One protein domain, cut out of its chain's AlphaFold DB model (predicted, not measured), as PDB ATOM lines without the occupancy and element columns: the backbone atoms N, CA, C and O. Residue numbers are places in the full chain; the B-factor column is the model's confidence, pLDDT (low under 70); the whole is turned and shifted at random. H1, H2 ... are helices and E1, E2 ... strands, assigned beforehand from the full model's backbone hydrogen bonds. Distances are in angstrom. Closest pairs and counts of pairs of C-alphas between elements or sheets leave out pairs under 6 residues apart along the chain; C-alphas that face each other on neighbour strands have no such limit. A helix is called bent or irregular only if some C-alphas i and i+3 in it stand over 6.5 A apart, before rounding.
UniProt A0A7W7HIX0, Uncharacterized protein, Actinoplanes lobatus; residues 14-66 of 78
ATOM      1  N   LEU A  14     -56.007  37.774 -23.581       92.25
ATOM      2  CA  LEU A  14     -56.143  37.061 -24.861       92.25
ATOM      3  C   LEU A  14     -55.299  35.784 -24.946       92.25
ATOM      4  O   LEU A  14     -55.764  34.781 -25.484       92.25
ATOM      5  N   ALA A  15     -54.085  35.808 -24.397       91.00
ATOM      6  CA  ALA A  15     -53.191  34.656 -24.368       91.00
ATOM      7  C   ALA A  15     -52.344  34.654 -23.095       91.00
ATOM      8  O   ALA A  15     -51.931  35.711 -22.624       91.00
ATOM      9  N   HIS A  16     -52.069  33.457 -22.582       91.94
ATOM     10  CA  HIS A  16     -51.157  33.205 -21.475       91.94
ATOM     11  C   HIS A  16     -50.214  32.083 -21.882       91.94
ATOM     12  O   HIS A  16     -50.661  30.987 -22.224       91.94
ATOM     13  N   VAL A  17     -48.919  32.363 -21.843       91.38
ATOM     14  CA  VAL A  17     -47.868  31.375 -22.073       91.38
ATOM     15  C   VAL A  17     -46.922  31.447 -20.890       91.38
ATOM     16  O   VAL A  17     -46.399  32.516 -20.584       91.38
ATOM     17  N   ALA A  18     -46.707  30.319 -20.224       91.06
ATOM     18  CA  ALA A  18     -45.762  30.201 -19.127       91.06
ATOM     19  C   ALA A  18     -44.969  28.909 -19.293       91.06
ATOM     20  O   ALA A  18     -45.550  27.845 -19.511       91.06
ATOM     21  N   GLY A  19     -43.647  29.002 -19.200       90.88
ATOM     22  CA  GLY A  19     -42.801  27.830 -19.345       90.88
ATOM     23  C   GLY A  19     -41.316  28.115 -19.158       90.88
ATOM     24  O   GLY A  19     -40.913  29.276 -19.010       90.88
ATOM     25  N   PRO A  20     -40.498  27.050 -19.166       93.88
ATOM     26  CA  PRO A  20     -39.053  27.184 -19.179       93.88
ATOM     27  C   PRO A  20     -38.579  27.840 -20.485       93.88
ATOM     28  O   PRO A  20     -39.182  27.695 -21.546       93.88
ATOM     29  N   SER A  21     -37.472  28.558 -20.379       90.75
ATOM     30  CA  SER A  21     -36.703  29.212 -21.433       90.75
ATOM     31  C   SER A  21     -35.218  29.067 -21.099       90.75
ATOM     32  O   SER A  21     -34.879  28.694 -19.974       90.75
ATOM     33  N   ASP A  22     -34.341  29.396 -22.043       89.75
ATOM     34  CA  ASP A  22     -32.890  29.238 -21.870       89.75
ATOM     35  C   ASP A  22     -32.350  29.969 -20.624       89.75
ATOM     36  O   ASP A  22     -31.476  29.454 -19.932       89.75
ATOM     37  N   ASP A  23     -32.950  31.113 -20.272       85.88
ATOM     38  CA  ASP A  23     -32.542  31.958 -19.138       85.88
ATOM     39  C   ASP A  23     -33.421  31.783 -17.881       85.88
ATOM     40  O   ASP A  23     -33.435  32.641 -16.995       85.88
ATOM     41  N   GLY A  24     -34.203  30.702 -17.794       87.06
ATOM     42  CA  GLY A  24     -35.088  30.424 -16.658       87.06
ATOM     43  C   GLY A  24     -36.561  30.390 -17.049       87.06
ATOM     44  O   GLY A  24     -36.917  29.853 -18.088       87.06
ATOM     45  N   TRP A  25     -37.457  30.924 -16.221       90.00
ATOM     46  CA  TRP A  25     -38.901  30.864 -16.479       90.00
ATOM     47  C   TRP A  25     -39.407  32.139 -17.157       90.00
ATOM     48  O   TRP A  25     -39.115  33.244 -16.698       90.00
ATOM     49  N   ARG A  26     -40.206  32.002 -18.220       90.62
ATOM     50  CA  ARG A  26     -40.797  33.141 -18.935       90.62
ATOM     51  C   ARG A  26     -42.315  33.055 -18.939       90.62
ATOM     52  O   ARG A  26     -42.892  31.997 -19.173       90.62
ATOM     53  N   ILE A  27     -42.948  34.201 -18.686       91.12
ATOM     54  CA  ILE A  27     -44.397  34.385 -18.739       91.12
ATOM     55  C   ILE A  27     -44.686  35.490 -19.751       91.12
ATOM     56  O   ILE A  27     -44.124  36.579 -19.649       91.12
ATOM     57  N   ILE A  28     -45.560  35.212 -20.712       91.88
ATOM     58  CA  ILE A  28     -46.028  36.169 -21.715       91.88
ATOM     59  C   ILE A  28     -47.549  36.218 -21.631       91.88
ATOM     60  O   ILE A  28     -48.219  35.189 -21.743       91.88
ATOM     61  N   ASN A  29     -48.081  37.425 -21.447       92.50
ATOM     62  CA  ASN A  29     -49.511  37.686 -21.453       92.50
ATOM     63  C   ASN A  29     -49.833  38.692 -22.550       92.50
ATOM     64  O   ASN A  29     -49.221  39.756 -22.603       92.50
ATOM     65  N   ILE A  30     -50.821  38.371 -23.378       93.25
ATOM     66  CA  ILE A  30     -51.379  39.306 -24.355       93.25
ATOM     67  C   ILE A  30     -52.735  39.752 -23.835       93.25
ATOM     68  O   ILE A  30     -53.559  38.907 -23.489       93.25
ATOM     69  N   TRP A  31     -52.970  41.056 -23.780       93.81
ATOM     70  CA  TRP A  31     -54.201  41.650 -23.264       93.81
ATOM     71  C   TRP A  31     -54.934  42.402 -24.369       93.81
ATOM     72  O   TRP A  31     -54.309  42.874 -25.313       93.81
ATOM     73  N   ALA A  32     -56.256  42.495 -24.245       94.19
ATOM     74  CA  ALA A  32     -57.090  43.263 -25.164       94.19
ATOM     75  C   ALA A  32     -56.751  44.762 -25.129       94.19
ATOM     76  O   ALA A  32     -56.798  45.422 -26.163       94.19
ATOM     77  N   ASP A  33     -56.388  45.270 -23.951       93.19
ATOM     78  CA  ASP A  33     -55.966  46.646 -23.716       93.19
ATOM     79  C   ASP A  33     -55.156  46.754 -22.406       93.19
ATOM     80  O   ASP A  33     -55.078  45.809 -21.609       93.19
ATOM     81  N   GLU A  34     -54.538  47.917 -22.177       92.44
ATOM     82  CA  GLU A  34     -53.785  48.185 -20.946       92.44
ATOM     83  C   GLU A  34     -54.687  48.160 -19.701       92.44
ATOM     84  O   GLU A  34     -54.265  47.678 -18.648       92.44
ATOM     85  N   ALA A  35     -55.933  48.631 -19.791       94.50
ATOM     86  CA  ALA A  35     -56.831  48.713 -18.642       94.50
ATOM     87  C   ALA A  35     -57.151  47.322 -18.062       94.50
ATOM     88  O   ALA A  35     -57.147  47.144 -16.840       94.50
ATOM     89  N   ALA A  36     -57.348  46.317 -18.918       94.88
ATOM     90  CA  ALA A  36     -57.531  44.924 -18.534       94.88
ATOM     91  C   ALA A  36     -56.304  44.376 -17.787       94.88
ATOM     92  O   ALA A  36     -56.446  43.761 -16.724       94.88
ATOM     93  N   PHE A  37     -55.095  44.666 -18.285       93.12
ATOM     94  CA  PHE A  37     -53.857  44.298 -17.597       93.12
ATOM     95  C   PHE A  37     -53.736  44.986 -16.231       93.12
ATOM     96  O   PHE A  37     -53.472  44.317 -15.230       93.12
ATOM     97  N   ARG A  38     -53.962  46.304 -16.158       93.25
ATOM     98  CA  ARG A  38     -53.861  47.075 -14.906       93.25
ATOM     99  C   ARG A  38     -54.835  46.576 -13.849       93.25
ATOM    100  O   ARG A  38     -54.458  46.466 -12.684       93.25
ATOM    101  N   ARG A  39     -56.054  46.214 -14.256       94.00
ATOM    102  CA  ARG A  39     -57.050  45.610 -13.369       94.00
ATOM    103  C   ARG A  39     -56.579  44.268 -12.813       94.00
ATOM    104  O   ARG A  39     -56.631  44.050 -11.607       94.00
ATOM    105  N   PHE A  40     -56.071  43.379 -13.666       93.19
ATOM    106  CA  PHE A  40     -55.496  42.112 -13.209       93.19
ATOM    107  C   PHE A  40     -54.311  42.329 -12.256       93.19
ATOM    108  O   PHE A  40     -54.204  41.662 -11.223       93.19
ATOM    109  N   GLN A  41     -53.434  43.278 -12.590       91.38
ATOM    110  CA  GLN A  41     -52.259  43.600 -11.794       91.38
ATOM    111  C   GLN A  41     -52.650  44.035 -10.375       91.38
ATOM    112  O   GLN A  41     -52.104  43.506  -9.404       91.38
ATOM    113  N   SER A  42     -53.601  44.963 -10.248       91.19
ATOM    114  CA  SER A  42     -54.018  45.507  -8.953       91.19
ATOM    115  C   SER A  42     -54.857  44.527  -8.130       91.19
ATOM    116  O   SER A  42     -54.612  44.368  -6.935       91.19
ATOM    117  N   GLU A  43     -55.817  43.840  -8.751       90.50
ATOM    118  CA  GLU A  43     -56.774  42.991  -8.034       90.50
ATOM    119  C   GLU A  43     -56.179  41.629  -7.647       90.50
ATOM    120  O   GLU A  43     -56.507  41.082  -6.589       90.50
ATOM    121  N   ARG A  44     -55.304  41.069  -8.497       89.69
ATOM    122  CA  ARG A  44     -54.823  39.683  -8.372       89.69
ATOM    123  C   ARG A  44     -53.312  39.592  -8.184       89.69
ATOM    124  O   ARG A  44     -52.875  38.953  -7.230       89.69
ATOM    125  N   LEU A  45     -52.514  40.217  -9.055       86.44
ATOM    126  CA  LEU A  45     -51.061  39.995  -9.072       86.44
ATOM    127  C   LEU A  45     -50.354  40.568  -7.838       86.44
ATOM    128  O   LEU A  45     -49.594  39.852  -7.195       86.44
ATOM    129  N   ILE A  46     -50.620  41.830  -7.477       86.62
ATOM    130  CA  ILE A  46     -50.005  42.465  -6.296       86.62
ATOM    131  C   ILE A  46     -50.399  41.718  -5.021       86.62
ATOM    132  O   ILE A  46     -49.553  41.450  -4.169       86.62
ATOM    133  N   ARG A  47     -51.672  41.319  -4.915       87.44
ATOM    134  CA  ARG A  47     -52.158  40.492  -3.807       87.44
ATOM    135  C   ARG A  47     -51.381  39.177  -3.718       87.44
ATOM    136  O   ARG A  47     -50.896  38.839  -2.644       87.44
ATOM    137  N   ALA A  48     -51.259  38.447  -4.826       87.38
ATOM    138  CA  ALA A  48     -50.546  37.172  -4.860       87.38
ATOM    139  C   ALA A  48     -49.058  37.335  -4.513       87.38
ATOM    140  O   ALA A  48     -48.530  36.541  -3.743       87.38
ATOM    141  N   ALA A  49     -48.405  38.389  -5.010       85.56
ATOM    142  CA  ALA A  49     -47.017  38.700  -4.671       85.56
ATOM    143  C   ALA A  49     -46.841  38.992  -3.172       85.56
ATOM    144  O   ALA A  49     -45.912  38.480  -2.555       85.56
ATOM    145  N   GLY A  50     -47.755  39.760  -2.572       86.69
ATOM    146  CA  GLY A  50     -47.741  40.027  -1.133       86.69
ATOM    147  C   GLY A  50     -47.948  38.768  -0.285       86.69
ATOM    148  O   GLY A  50     -47.326  38.632   0.763       86.69
ATOM    149  N   LEU A  51     -48.786  37.830  -0.734       87.38
ATOM    150  CA  LEU A  51     -48.955  36.531  -0.072       87.38
ATOM    151  C   LEU A  51     -47.698  35.663  -0.209       87.38
ATOM    152  O   LEU A  51     -47.198  35.168   0.792       87.38
ATOM    153  N   ALA A  52     -47.138  35.553  -1.416       86.19
ATOM    154  CA  ALA A  52     -45.922  34.779  -1.667       86.19
ATOM    155  C   ALA A  52     -44.709  35.304  -0.882       86.19
ATOM    156  O   ALA A  52     -43.878  34.520  -0.441       86.19
ATOM    157  N   ALA A  53     -44.614  36.619  -0.666       86.81
ATOM    158  CA  ALA A  53     -43.551  37.218   0.139       86.81
ATOM    159  C   ALA A  53     -43.625  36.857   1.637       86.81
ATOM    160  O   ALA A  53     -42.655  37.073   2.359       86.81
ATOM    161  N   GLN A  54     -44.763  36.339   2.108       89.06
ATOM    162  CA  GLN A  54     -44.963  35.888   3.489       89.06
ATOM    163  C   GLN A  54     -44.744  34.374   3.656       89.06
ATOM    164  O   GLN A  54     -44.765  33.890   4.786       89.06
ATOM    165  N   GLU A  55     -44.552  33.628   2.562       89.81
ATOM    166  CA  GLU A  55     -44.311  32.180   2.594       89.81
ATOM    167  C   GLU A  55     -42.936  31.856   3.197       89.81
ATOM    168  O   GLU A  55     -41.931  32.527   2.931       89.81
ATOM    169  N   GLU A  56     -42.876  30.789   3.993       89.38
ATOM    170  CA  GLU A  56     -41.625  30.309   4.570       89.38
ATOM    171  C   GLU A  56     -40.671  29.845   3.455       89.38
ATOM    172  O   GLU A  56     -41.044  29.087   2.561       89.38
ATOM    173  N   GLY A  57     -39.421  30.318   3.485       85.00
ATOM    174  CA  GLY A  57     -38.436  30.018   2.441       85.00
ATOM    175  C   GLY A  57     -38.523  30.908   1.195       85.00
ATOM    176  O   GLY A  57     -37.809  30.647   0.222       85.00
ATOM    177  N   PHE A  58     -39.337  31.972   1.210       85.31
ATOM    178  CA  PHE A  58     -39.271  33.014   0.186       85.31
ATOM    179  C   PHE A  58     -37.880  33.666   0.158       85.31
ATOM    180  O   PHE A  58     -37.391  34.190   1.160       85.31
ATOM    181  N   ASP A  59     -37.247  33.650  -1.016       86.19
ATOM    182  CA  ASP A  59     -35.950  34.277  -1.253       86.19
ATOM    183  C   ASP A  59     -36.143  35.583  -2.051       86.19
ATOM    184  O   ASP A  59     -36.364  35.535  -3.271       86.19
ATOM    185  N   PRO A  60     -36.044  36.761  -1.406       81.56
ATOM    186  CA  PRO A  60     -36.235  38.040  -2.082       81.56
ATOM    187  C   PRO A  60     -35.167  38.312  -3.150       81.56
ATOM    188  O   PRO A  60     -35.436  39.062  -4.090       81.56
ATOM    189  N   ALA A  61     -33.984  37.691  -3.069       83.69
ATOM    190  CA  ALA A  61     -32.941  37.862  -4.077       83.69
ATOM    191  C   ALA A  61     -33.327  37.201  -5.410       83.69
ATOM    192  O   ALA A  61     -33.030  37.743  -6.477       83.69
ATOM    193  N   LYS A  62     -34.063  36.080  -5.373       77.62
ATOM    194  CA  LYS A  62     -34.619  35.452  -6.586       77.62
ATOM    195  C   LYS A  62     -35.704  36.315  -7.225       77.62
ATOM    196  O   LYS A  62     -35.768  36.400  -8.448       77.62
ATOM    197  N   ALA A  63     -36.521  36.985  -6.413       76.81
ATOM    198  CA  ALA A  63     -37.541  37.909  -6.905       76.81
ATOM    199  C   ALA A  63     -36.929  39.188  -7.503       76.81
ATOM    200  O   ALA A  63     -37.410  39.676  -8.522       76.81
ATOM    201  N   ALA A  64     -35.839  39.702  -6.924       79.31
ATOM    202  CA  ALA A  64     -35.160  40.910  -7.398       79.31
ATOM    203  C   ALA A  64     -34.580  40.783  -8.820       79.31
ATOM    204  O   ALA A  64     -34.442  41.784  -9.519       79.31
ATOM    205  N   ALA A  65     -34.261  39.565  -9.269       79.56
ATOM    206  CA  ALA A  65     -33.780  39.310 -10.628       79.56
ATOM    207  C   ALA A  65     -34.903  39.276 -11.684       79.56
ATOM    208  O   ALA A  65     -34.612  39.223 -12.884       79.56
ATOM    209  N   PHE A  66     -36.176  39.298 -11.268       82.50
ATOM    210  CA  PHE A  66     -37.306  39.292 -12.187       82.50
ATOM    211  C   PHE A  66     -37.345  40.587 -13.004       82.50
ATOM    212  O   PHE A  66     -37.284  41.692 -12.469       82.50
TER     213      PHE A  66
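This is residues 14 to 66 of the 78 residues of an uncharacterized protein of Actinoplanes lobatus (UniProt A0A7W7HIX0). The model is an open V with a hairpin of two strands, E1 and E2, as one arm and the long helix H1 as the other, the two arms meeting where E2 ends and H1 begins. From the far end of H1 a loop turns back, and the short helix H2 sits near the mouth of the V, with no close contact to either arm. The printed part has 53 residues with two named strands and two named helices, in the order E1, E2, H1, H2; the sheet, in the order E1 - E2, is antiparallel, and the class is mixed, helices and strands. The whole is loose, with a radius of gyration of the C-alphas of 13.2 A, and flat, spanning 35 by 29 by 14 A.

Strand E1 is residues 14 to 21, 21.2 A from first to last C-alpha, beginning at C-alpha 14 at (-56.143, 37.061, -24.861). Strand E2 is residues 24 to 31, 23.1 A long. Helix H1 is residues 34 to 52, 24.8 A long, from C-alpha 34 at (-53.785, 48.185, -20.946) to C-alpha 52 at (-45.922, 34.779, -1.667). It has a kink of 34 degrees near residue 41 and is irregular: C-alphas 43 and 46 are 7.0 A apart. Helix H2 is residues 60 to 64, ending at C-alpha 64 at (-35.160, 40.910, -7.398).

E1 and E2 form a hairpin, antiparallel with 172 degrees between their directions. C-alphas 18 and 27 face each other at 4.4 A. N 17 and O 28 are within hydrogen-bond range at 2.9 A, and so are N 26 and O 19, also at 2.9 A. E2 and H1 have one pair of C-alphas within 8 A, those of Trp 31 and Phe 37, 6.3 A apart; their centres are 14.6 A apart. E1 and H1 are apart. H2 is apart from E1, from E2 and from H1. In H2 every O i to N i+4 pair is within hydrogen-bond range; in H1, 13 of 15 are.

The two C-alphas farthest apart are those of Ala 32 and Glu 56, at 35.9 A, and those of Leu 14 and Phe 66, the first and last printed, are 22.8 A apart. Residues 38 to 44, which belong to H1, stand free, and so do residues 54 to 62, of which 60 to 62 belong to H2. The links from E1 to E2 and from E2 to H1 are tight, the link from H1 to H2 is short, and no link is long. The printed part has no cut. The mean pLDDT of the printed part is 88.9, that of H2 is 80, and no printed residue is under 70.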